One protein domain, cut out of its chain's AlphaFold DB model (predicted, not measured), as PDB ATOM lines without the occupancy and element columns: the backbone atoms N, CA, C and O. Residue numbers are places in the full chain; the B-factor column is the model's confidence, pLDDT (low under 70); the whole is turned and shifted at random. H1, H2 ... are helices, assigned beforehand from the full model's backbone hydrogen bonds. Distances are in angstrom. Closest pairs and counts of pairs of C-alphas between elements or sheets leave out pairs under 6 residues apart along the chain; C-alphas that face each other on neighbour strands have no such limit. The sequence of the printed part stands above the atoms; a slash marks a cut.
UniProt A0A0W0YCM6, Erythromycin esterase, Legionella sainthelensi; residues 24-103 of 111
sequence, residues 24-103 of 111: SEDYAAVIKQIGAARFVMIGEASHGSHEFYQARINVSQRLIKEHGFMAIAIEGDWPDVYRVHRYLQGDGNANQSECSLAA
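AT A GLANCE: This is residues 24 to 103 of the 111 residues of the protein "Erythromycin esterase" of Legionella sainthelensi (UniProt A0A0W0YCM6). The model shows two separate parts along its longest axis: the long helix H2 with the short H1 packed across one side of it, and, apart from both, a small pair in which H4 packs on H3. The long stretch 35 to 49 runs from H1 alongside H2 to H2's first residue, and residues 68 to 77 bridge the open space between the two parts. Residues 45 to 51, of which 50 and 51 belong to H2, stick out. The printed part has 80 residues with four named helices, H1, H2, H3, H4 in chain order, and no named strand; the class is all helix. It is only just loose, close to compact, with a radius of gyration of the C-alphas of 14.3 A and spans of 38 by 28 by 23 A.

HOW THE PARTS SIT: H2, residues 50 to 67, touches H1, residues 28 to 34, with its residues 59 to 63 alone. Their closest C-alphas, of Val 59 and Ile 31, are 7.3 A apart. Their lines are only just about perpendicular, at 70.4 degrees. H2 is apart from H3, residues 78 to 88, and from H4, residues 97 to 101. H1 is apart from H3 and H4 too. H3 and H4 touch, their closest C-alphas, of Val 84 and Ser 100, being 5.1 A apart. Every O i to N i+4 pair is within hydrogen-bond range in H1, H2 and H4; in H3 it is 6 of 7.

IN THESE COORDINATES: H2 is 24.9 A long from C-alpha 50 at (191.634, 120.525, 135.990) to C-alpha 67. H3 is 15.1 A long, H1 9.8 A and H4 6.6 A. H1 begins at C-alpha 28, (195.299, 139.197, 142.637), and H4 ends at C-alpha 101, (174.258, 118.189, 140.343).

THE WHOLE: The C-alphas farthest apart, of Gln 33 and Asn 93, are 39.0 A apart. The printed part has no cut. The link from H1 to H2 is long; those from H2 to H3 and H3 to H4 are short. Mean pLDDT of the printed part is 87.2, with residues 24 to 25 and 92 to 95 under 70.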
ATOM      1  N   SER A  24     199.761 129.910 144.641       60.75
ATOM      2  CA  SER A  24     199.006 131.075 145.065       60.75
ATOM      3  C   SER A  24     197.678 131.044 144.316       60.75
ATOM      4  O   SER A  24     197.513 131.510 143.195       60.75
ATOM      5  N   GLU A  25     196.649 130.535 144.992       62.88
ATOM      6  CA  GLU A  25     195.243 130.765 144.615       62.88
ATOM      7  C   GLU A  25     194.887 132.273 144.580       62.88
ATOM      8  O   GLU A  25     193.752 132.677 144.312       62.88
ATOM      9  N   ASP A  26     195.871 133.129 144.849       70.69
ATOM     10  CA  ASP A  26     195.835 134.567 144.824       70.69
ATOM     11  C   ASP A  26     195.966 135.085 143.384       70.69
ATOM     12  O   ASP A  26     196.965 135.666 142.968       70.69
ATOM     13  N   TYR A  27     194.888 134.931 142.611       85.88
ATOM     14  CA  TYR A  27     194.683 135.581 141.307       85.88
ATOM     15  C   TYR A  27     194.637 137.132 141.400       85.88
ATOM     16  O   TYR A  27     193.927 137.784 140.634       85.88
ATOM     17  N   ALA A  28     195.367 137.767 142.327       86.88
ATOM     18  CA  ALA A  28     195.299 139.197 142.637       86.88
ATOM     19  C   ALA A  28     195.610 140.068 141.427       86.88
ATOM     20  O   ALA A  28     194.935 141.072 141.206       86.88
ATOM     21  N   ALA A  29     196.604 139.684 140.624       88.38
ATOM     22  CA  ALA A  29     196.930 140.404 139.400       88.38
ATOM     23  C   ALA A  29     195.747 140.414 138.418       88.38
ATOM     24  O   ALA A  29     195.424 141.462 137.860       88.38
ATOM     25  N   VAL A  30     195.060 139.276 138.268       91.00
ATOM     26  CA  VAL A  30     193.871 139.142 137.412       91.00
ATOM     27  C   VAL A  30     192.721 139.983 137.957       91.00
ATOM     28  O   VAL A  30     192.141 140.776 137.221       91.00
ATOM     29  N   ILE A  31     192.432 139.880 139.255       92.38
ATOM     30  CA  ILE A  31     191.375 140.658 139.913       92.38
ATOM     31  C   ILE A  31     191.631 142.166 139.784       92.38
ATOM     32  O   ILE A  31     190.734 142.929 139.423       92.38
ATOM     33  N   LYS A  32     192.880 142.599 139.979       91.69
ATOM     34  CA  LYS A  32     193.289 143.993 139.785       91.69
ATOM     35  C   LYS A  32     193.065 144.461 138.346       91.69
ATOM     36  O   LYS A  32     192.625 145.591 138.155       91.69
ATOM     37  N   GLN A  33     193.363 143.625 137.350       92.31
ATOM     38  CA  GLN A  33     193.144 143.968 135.941       92.31
ATOM     39  C   GLN A  33     191.660 144.021 135.559       92.31
ATOM     40  O   GLN A  33     191.275 144.884 134.773       92.31
ATOM     41  N   ILE A  34     190.823 143.149 136.128       95.06
ATOM     42  CA  ILE A  34     189.364 143.184 135.936       95.06
ATOM     43  C   ILE A  34     188.785 144.525 136.418       95.06
ATOM     44  O   ILE A  34     187.913 145.107 135.764       95.06
ATOM     45  N   GLY A  35     189.273 145.035 137.552       94.00
ATOM     46  CA  GLY A  35     188.898 146.347 138.073       94.00
ATOM     47  C   GLY A  35     187.399 146.462 138.374       94.00
ATOM     48  O   GLY A  35     186.842 145.670 139.132       94.00
ATOM     49  N   ALA A  36     186.744 147.472 137.797       95.38
ATOM     50  CA  ALA A  36     185.322 147.769 138.014       95.38
ATOM     51  C   ALA A  36     184.406 147.225 136.897       95.38
ATOM     52  O   ALA A  36     183.322 147.765 136.660       95.38
ATOM     53  N   ALA A  37     184.848 146.199 136.163       97.38
ATOM     54  CA  ALA A  37     184.048 145.605 135.099       97.38
ATOM     55  C   ALA A  37     182.713 145.071 135.644       97.38
ATOM     56  O   ALA A  37     182.669 144.357 136.640       97.38
ATOM     57  N   ARG A  38     181.611 145.386 134.955       95.31
ATOM     58  CA  ARG A  38     180.273 144.875 135.303       95.31
ATOM     59  C   ARG A  38     180.058 143.427 134.855       95.31
ATOM     60  O   ARG A  38     179.270 142.706 135.458       95.31
ATOM     61  N   PHE A  39     180.725 143.023 133.778       97.06
ATOM     62  CA  PHE A  39     180.656 141.680 133.216       97.06
ATOM     63  C   PHE A  39     182.073 141.156 133.019       97.06
ATOM     64  O   PHE A  39     182.915 141.857 132.458       97.06
ATOM     65  N   VAL A  40     182.311 139.924 133.460       97.44
ATOM     66  CA  VAL A  40     183.588 139.224 133.307       97.44
ATOM     67  C   VAL A  40     183.298 137.902 132.613       97.44
ATOM     68  O   VAL A  40     182.503 137.106 133.105       97.44
ATOM     69  N   MET A  41     183.910 137.689 131.448       96.31
ATOM     70  CA  MET A  41     183.785 136.451 130.678       96.31
ATOM     71  C   MET A  41     185.072 135.649 130.847       96.31
ATOM     72  O   MET A  41     186.143 136.140 130.496       96.31
ATOM     73  N   ILE A  42     184.971 134.436 131.391       94.06
ATOM     74  CA  ILE A  42     186.131 133.587 131.681       94.06
ATOM     75  C   ILE A  42     186.053 132.330 130.814       94.06
ATOM     76  O   ILE A  42     185.250 131.436 131.076       94.06
ATOM     77  N   GLY A  43     186.866 132.291 129.759       92.31
ATOM     78  CA  GLY A  43     186.971 131.142 128.857       92.31
ATOM     79  C   GLY A  43     187.924 130.059 129.370       92.31
ATOM     80  O   GLY A  43     188.654 130.261 130.339       92.31
ATOM     81  N   GLU A  44     187.940 128.921 128.681       89.06
ATOM     82  CA  GLU A  44     188.948 127.867 128.832       89.06
ATOM     83  C   GLU A  44     189.483 127.461 127.454       89.06
ATOM     84  O   GLU A  44     188.764 127.558 126.459       89.06
ATOM     85  N   ALA A  45     190.742 127.021 127.379       90.06
ATOM     86  CA  ALA A  45     191.331 126.577 126.111       90.06
ATOM     87  C   ALA A  45     190.947 125.127 125.750       90.06
ATOM     88  O   ALA A  45     191.042 124.731 124.589       90.06
ATOM     89  N   SER A  46     190.506 124.340 126.731       83.12
ATOM     90  CA  SER A  46     190.043 122.962 126.564       83.12
ATOM     91  C   SER A  46     188.991 122.625 127.610       83.12
ATOM     92  O   SER A  46     189.086 123.058 128.756       83.12
ATOM     93  N   HIS A  47     188.024 121.786 127.241       79.62
ATOM     94  CA  HIS A  47     187.126 121.181 128.217       79.62
ATOM     95  C   HIS A  47     187.834 120.023 128.929       79.62
ATOM     96  O   HIS A  47     188.408 119.142 128.290       79.62
ATOM     97  N   GLY A  48     187.750 120.006 130.257       76.19
ATOM     98  CA  GLY A  48     188.239 118.906 131.095       76.19
ATOM     99  C   GLY A  48     189.682 119.030 131.598       76.19
ATOM    100  O   GLY A  48     190.215 118.043 132.096       76.19
ATOM    101  N   SER A  49     190.308 120.206 131.511       85.12
ATOM    102  CA  SER A  49     191.606 120.465 132.155       85.12
ATOM    103  C   SER A  49     191.409 120.996 133.570       85.12
ATOM    104  O   SER A  49     190.856 122.081 133.748       85.12
ATOM    105  N   HIS A  50     191.850 120.233 134.570       84.88
ATOM    106  CA  HIS A  50     191.634 120.525 135.990       84.88
ATOM    107  C   HIS A  50     192.070 121.947 136.375       84.88
ATOM    108  O   HIS A  50     191.329 122.674 137.036       84.88
ATOM    109  N   GLU A  51     193.221 122.379 135.869       86.06
ATOM    110  CA  GLU A  51     193.839 123.674 136.143       86.06
ATOM    111  C   GLU A  51     192.953 124.839 135.675       86.06
ATOM    112  O   GLU A  51     192.832 125.853 136.363       86.06
ATOM    113  N   PHE A  52     192.257 124.689 134.540       87.69
ATOM    114  CA  PHE A  52     191.322 125.708 134.047       87.69
ATOM    115  C   PHE A  52     190.064 125.804 134.909       87.69
ATOM    116  O   PHE A  52     189.563 126.905 135.149       87.69
ATOM    117  N   TYR A  53     189.554 124.680 135.418       87.31
ATOM    118  CA  TYR A  53     188.427 124.705 136.352       87.31
ATOM    119  C   TYR A  53     188.821 125.327 137.684       87.31
ATOM    120  O   TYR A  53     188.102 126.203 138.161       87.31
ATOM    121  N   GLN A  54     189.981 124.962 138.232       87.25
ATOM    122  CA  GLN A  54     190.475 125.545 139.476       87.25
ATOM    123  C   GLN A  54     190.667 127.062 139.345       87.25
ATOM    124  O   GLN A  54     190.216 127.820 140.205       87.25
ATOM    125  N   ALA A  55     191.227 127.526 138.222       89.31
ATOM    126  CA  ALA A  55     191.368 128.950 137.947       89.31
ATOM    127  C   ALA A  55     190.018 129.676 137.903       89.31
ATOM    128  O   ALA A  55     189.844 130.718 138.540       89.31
ATOM    129  N   ARG A  56     189.029 129.113 137.197       91.56
ATOM    130  CA  ARG A  56     187.680 129.694 137.129       91.56
ATOM    131  C   ARG A  56     186.990 129.720 138.487       91.56
ATOM    132  O   ARG A  56     186.334 130.718 138.789       91.56
ATOM    133  N   ILE A  57     187.150 128.674 139.298       90.75
ATOM    134  CA  ILE A  57     186.620 128.616 140.665       90.75
ATOM    135  C   ILE A  57     187.236 129.739 141.502       90.75
ATOM    136  O   ILE A  57     186.496 130.551 142.057       90.75
ATOM    137  N   ASN A  58     188.565 129.840 141.535       90.69
ATOM    138  CA  ASN A  58     189.273 130.812 142.368       90.69
ATOM    139  C   ASN A  58     188.942 132.257 141.963       90.69
ATOM    140  O   ASN A  58     188.567 133.068 142.812       90.69
ATOM    141  N   VAL A  59     188.976 132.573 140.664       92.69
ATOM    142  CA  VAL A  59     188.607 133.909 140.163       92.69
ATOM    143  C   VAL A  59     187.145 134.231 140.482       92.69
ATOM    144  O   VAL A  59     186.859 135.299 141.023       92.69
ATOM    145  N   SER A  60     186.210 133.313 140.215       94.88
ATOM    146  CA  SER A  60     184.778 133.560 140.455       94.88
ATOM    147  C   SER A  60     184.465 133.744 141.940       94.88
ATOM    148  O   SER A  60     183.699 134.637 142.299       94.88
ATOM    149  N   GLN A  61     185.083 132.951 142.823       93.25
ATOM    150  CA  GLN A  61     184.922 133.102 144.270       93.25
ATOM    151  C   GLN A  61     185.359 134.485 144.754       93.25
ATOM    152  O   GLN A  61     184.662 135.088 145.570       93.25
ATOM    153  N   ARG A  62     186.485 135.001 144.251       93.12
ATOM    154  CA  ARG A  62     186.963 136.344 144.597       93.12
ATOM    155  C   ARG A  62     186.052 137.433 144.055       93.12
ATOM    156  O   ARG A  62     185.692 138.339 144.796       93.12
ATOM    157  N   LEU A  63     185.591 137.318 142.811       95.75
ATOM    158  CA  LEU A  63     184.631 138.274 142.247       95.75
ATOM    159  C   LEU A  63     183.332 138.336 143.067       95.75
ATOM    160  O   LEU A  63     182.801 139.420 143.303       95.75
ATOM    161  N   ILE A  64     182.847 137.198 143.565       95.50
ATOM    162  CA  ILE A  64     181.681 137.158 144.455       95.50
ATOM    163  C   ILE A  64     182.003 137.806 145.810       95.50
ATOM    164  O   ILE A  64     181.297 138.718 146.237       95.50
ATOM    165  N   LYS A  65     183.068 137.352 146.487       93.81
ATOM    166  CA  LYS A  65     183.396 137.752 147.869       93.81
ATOM    167  C   LYS A  65     183.895 139.195 147.990       93.81
ATOM    168  O   LYS A  65     183.553 139.871 148.952       93.81
ATOM    169  N   GLU A  66     184.715 139.647 147.046       93.38
ATOM    170  CA  GLU A  66     185.435 140.928 147.110       93.38
ATOM    171  C   GLU A  66     184.785 142.009 146.231       93.38
ATOM    172  O   GLU A  66     184.847 143.187 146.576       93.38
ATOM    173  N   HIS A  67     184.134 141.631 145.121       94.88
ATOM    174  CA  HIS A  67     183.574 142.577 144.140       94.88
ATOM    175  C   HIS A  67     182.042 142.550 144.040       94.88
ATOM    176  O   HIS A  67     181.466 143.286 143.239       94.88
ATOM    177  N   GLY A  68     181.363 141.736 144.855       95.75
ATOM    178  CA  GLY A  68     179.905 141.739 144.963       95.75
ATOM    179  C   GLY A  68     179.176 141.198 143.732       95.75
ATOM    180  O   GLY A  68     178.015 141.542 143.512       95.75
ATOM    181  N   PHE A  69     179.822 140.363 142.914       97.44
ATOM    182  CA  PHE A  69     179.127 139.663 141.835       97.44
ATOM    183  C   PHE A  69     178.068 138.719 142.420       97.44
ATOM    184  O   PHE A  69     178.349 137.935 143.322       97.44
ATOM    185  N   MET A  70     176.844 138.783 141.891       95.38
ATOM    186  CA  MET A  70     175.684 138.056 142.435       95.38
ATOM    187  C   MET A  70     175.180 136.926 141.527       95.38
ATOM    188  O   MET A  70     174.221 136.240 141.871       95.38
ATOM    189  N   ALA A  71     175.782 136.749 140.351       94.75
ATOM    190  CA  ALA A  71     175.357 135.754 139.377       94.75
ATOM    191  C   ALA A  71     176.556 135.158 138.636       94.75
ATOM    192  O   ALA A  71     177.492 135.873 138.277       94.75
ATOM    193  N   ILE A  72     176.475 133.856 138.366       94.81
ATOM    194  CA  ILE A  72     177.352 133.132 137.447       94.81
ATOM    195  C   ILE A  72     176.465 132.585 136.331       94.81
ATOM    196  O   ILE A  72     175.464 131.919 136.598       94.81
ATOM    197  N   ALA A  73     176.840 132.864 135.086       93.62
ATOM    198  CA  ALA A  73     176.284 132.200 133.917       93.62
ATOM    199  C   ALA A  73     177.308 131.175 133.426       93.62
ATOM    200  O   ALA A  73     178.491 131.497 133.318       93.62
ATOM    201  N   ILE A  74     176.856 129.955 133.145       90.19
ATOM    202  CA  ILE A  74     177.713 128.882 132.636       90.19
ATOM    203  C   ILE A  74     177.237 128.429 131.261       90.19
ATOM    204  O   ILE A  74     176.049 128.508 130.945       90.19
ATOM    205  N   GLU A  75     178.168 127.928 130.458       89.12
ATOM    206  CA  GLU A  75     177.865 127.219 129.219       89.12
ATOM    207  C   GLU A  75     177.275 125.842 129.566       89.12
ATOM    208  O   GLU A  75     177.997 124.867 129.743       89.12
ATOM    209  N   GLY A  76     175.955 125.768 129.747       84.81
ATOM    210  CA  GLY A  76     175.272 124.542 130.149       84.81
ATOM    211  C   GLY A  76     173.782 124.544 129.818       84.81
ATOM    212  O   GLY A  76     173.179 125.589 129.562       84.81
ATOM    213  N   ASP A  77     173.185 123.353 129.829       88.75
ATOM    214  CA  ASP A  77     171.770 123.163 129.519       88.75
ATOM    215  C   ASP A  77     170.896 123.800 130.617       88.75
ATOM    216  O   ASP A  77     170.979 123.437 131.791       88.75
ATOM    217  N   TRP A  78     170.029 124.749 130.239       87.62
ATOM    218  CA  TRP A  78     169.200 125.523 131.180       87.62
ATOM    219  C   TRP A  78     168.477 124.676 132.248       87.62
ATOM    220  O   TRP A  78     168.529 125.058 133.420       87.62
ATOM    221  N   PRO A  79     167.825 123.538 131.919       86.81
ATOM    222  CA  PRO A  79     167.141 122.723 132.923       86.81
ATOM    223  C   PRO A  79     168.063 122.181 134.020       86.81
ATOM    224  O   PRO A  79     167.615 122.030 135.159       86.81
ATOM    225  N   ASP A  80     169.324 121.902 133.695       87.69
ATOM    226  CA  ASP A  80     170.300 121.353 134.634       87.69
ATOM    227  C   ASP A  80     170.811 122.467 135.551       87.69
ATOM    228  O   ASP A  80     170.736 122.351 136.777       87.69
ATOM    229  N   VAL A  81     171.193 123.613 134.972       89.25
ATOM    230  CA  VAL A  81     171.611 124.808 135.729       89.25
ATOM    231  C   VAL A  81     170.499 125.309 136.652       89.25
ATOM    232  O   VAL A  81     170.749 125.674 137.801       89.25
ATOM    233  N   TYR A  82     169.246 125.281 136.193       88.50
ATOM    234  CA  TYR A  82     168.105 125.733 136.985       88.50
ATOM    235  C   TYR A  82     167.877 124.878 138.243       88.50
ATOM    236  O   TYR A  82     167.434 125.395 139.270       88.50
ATOM    237  N   ARG A  83     168.212 123.579 138.218       87.62
ATOM    238  CA  ARG A  83     168.146 122.729 139.422       87.62
ATOM    239  C   ARG A  83     169.141 123.185 140.484       87.62
ATOM    240  O   ARG A  83     168.751 123.302 141.643       87.62
ATOM    241  N   VAL A  84     170.375 123.484 140.079       88.88
ATOM    242  CA  VAL A  84     171.408 124.025 140.975       88.88
ATOM    243  C   VAL A  84     170.990 125.396 141.496       88.88
ATOM    244  O   VAL A  84     171.073 125.642 142.694       88.88
ATOM    245  N   HIS A  85     170.452 126.263 140.635       90.06
ATOM    246  CA  HIS A  85     169.947 127.569 141.059       90.06
ATOM    247  C   HIS A  85     168.880 127.452 142.158       90.06
ATOM    248  O   HIS A  85     169.007 128.104 143.189       90.06
ATOM    249  N   ARG A  86     167.870 126.587 141.988       88.75
ATOM    250  CA  ARG A  86     166.844 126.358 143.024       88.75
ATOM    251  C   ARG A  86     167.428 125.827 144.331       88.75
ATOM    252  O   ARG A  86     167.004 126.253 145.400       88.75
ATOM    253  N   TYR A  87     168.410 124.927 144.250       87.75
ATOM    254  CA  TYR A  87     169.129 124.455 145.434       87.75
ATOM    255  C   TYR A  87     169.829 125.614 146.164       87.75
ATOM    256  O   TYR A  87     169.670 125.752 147.374       87.75
ATOM    257  N   LEU A  88     170.520 126.499 145.434       88.25
ATOM    258  CA  LEU A  88     171.187 127.678 146.004       88.25
ATOM    259  C   LEU A  88     170.214 128.709 146.604       88.25
ATOM    260  O   LEU A  88     170.588 129.406 147.541       88.25
ATOM    261  N   GLN A  89     168.978 128.802 146.099       89.38
ATOM    262  CA  GLN A  89     167.923 129.669 146.657       89.38
ATOM    263  C   GLN A  89     167.240 129.086 147.906       89.38
ATOM    264  O   GLN A  89     166.447 129.769 148.546       89.38
ATOM    265  N   GLY A  90     167.541 127.836 148.273       85.25
ATOM    266  CA  GLY A  90     166.903 127.165 149.407       85.25
ATOM    267  C   GLY A  90     165.539 126.543 149.092       85.25
ATOM    268  O   GLY A  90     164.870 126.065 150.004       85.25
ATOM    269  N   ASP A  91     165.145 126.462 147.816       77.19
ATOM    270  CA  ASP A  91     163.895 125.821 147.368       77.19
ATOM    271  C   ASP A  91     163.972 124.273 147.374       77.19
ATOM    272  O   ASP A  91     163.116 123.582 146.813       77.19
ATOM    273  N   GLY A  92     165.014 123.700 147.986       67.69
ATOM    274  CA  GLY A  92     165.271 122.265 148.089       67.69
ATOM    275  C   GLY A  92     165.737 121.858 149.488       67.69
ATOM    276  O   GLY A  92     166.028 122.693 150.338       67.69
ATOM    277  N   ASN A  93     165.822 120.551 149.747       62.69
ATOM    278  CA  ASN A  93     166.343 120.059 151.024       62.69
ATOM    279  C   ASN A  93     167.861 120.315 151.093       62.69
ATOM    280  O   ASN A  93     168.580 119.934 150.171       62.69
ATOM    281  N   ALA A  94     168.366 120.890 152.190       59.59
ATOM    282  CA  ALA A  94     169.788 121.238 152.354       59.59
ATOM    283  C   ALA A  94     170.755 120.044 152.181       59.59
ATOM    284  O   ALA A  94     171.925 120.228 151.869       59.59
ATOM    285  N   ASN A  95     170.251 118.812 152.304       63.03
ATOM    286  CA  ASN A  95     171.009 117.569 152.125       63.03
ATOM    287  C   ASN A  95     171.024 117.051 150.667       63.03
ATOM    288  O   ASN A  95     171.232 115.861 150.452       63.03
ATOM    289  N   GLN A  96     170.729 117.890 149.667       72.12
ATOM    290  CA  GLN A  96     170.555 117.472 148.263       72.12
ATOM    291  C   GLN A  96     171.520 118.141 147.269       72.12
ATOM    292  O   GLN A  96     171.214 118.184 146.077       72.12
ATOM    293  N   SER A  97     172.686 118.630 147.707       79.38
ATOM    294  CA  SER A  97     173.704 119.187 146.795       79.38
ATOM    295  C   SER A  97     174.030 118.223 145.648       79.38
ATOM    296  O   SER A  97     173.915 118.586 144.478       79.38
ATOM    297  N   GLU A  98     174.315 116.963 145.973       82.38
ATOM    298  CA  GLU A  98     174.595 115.894 145.008       82.38
ATOM    299  C   GLU A  98     173.423 115.670 144.041       82.38
ATOM    300  O   GLU A  98     173.607 115.574 142.828       82.38
ATOM    301  N   CYS A  99     172.185 115.658 144.548       81.94
ATOM    302  CA  CYS A  99     170.995 115.507 143.708       81.94
ATOM    303  C   CYS A  99     170.784 116.701 142.766       81.94
ATOM    304  O   CYS A  99     170.262 116.520 141.664       81.94
ATOM    305  N   SER A 100     171.171 117.911 143.185       84.31
ATOM    306  CA  SER A 100     171.092 119.110 142.343       84.31
ATOM    307  C   SER A 100     172.069 119.044 141.162       84.31
ATOM    308  O   SER A 100     171.728 119.497 140.070       84.31
ATOM    309  N   LEU A 101     173.221 118.390 141.356       85.19
ATOM    310  CA  LEU A 101     174.258 118.189 140.343       85.19
ATOM    311  C   LEU A 101     174.041 116.933 139.489       85.19
ATOM    312  O   LEU A 101     174.545 116.871 138.375       85.19
ATOM    313  N   ALA A 102     173.236 115.963 139.930       84.19
ATOM    314  CA  ALA A 102     173.025 114.684 139.233       84.19
ATOM    315  C   ALA A 102     172.492 114.795 137.785       84.19
ATOM    316  O   ALA A 102     172.512 113.820 137.028       84.19
ATOM    317  N   ALA A 103     171.975 115.964 137.397       81.69
ATOM    318  CA  ALA A 103     171.553 116.241 136.029       81.69
ATOM    319  C   ALA A 103     172.737 116.564 135.090       81.69
ATOM    320  O   ALA A 103     172.658 116.270 133.899       81.69
TER     321      ALA A 103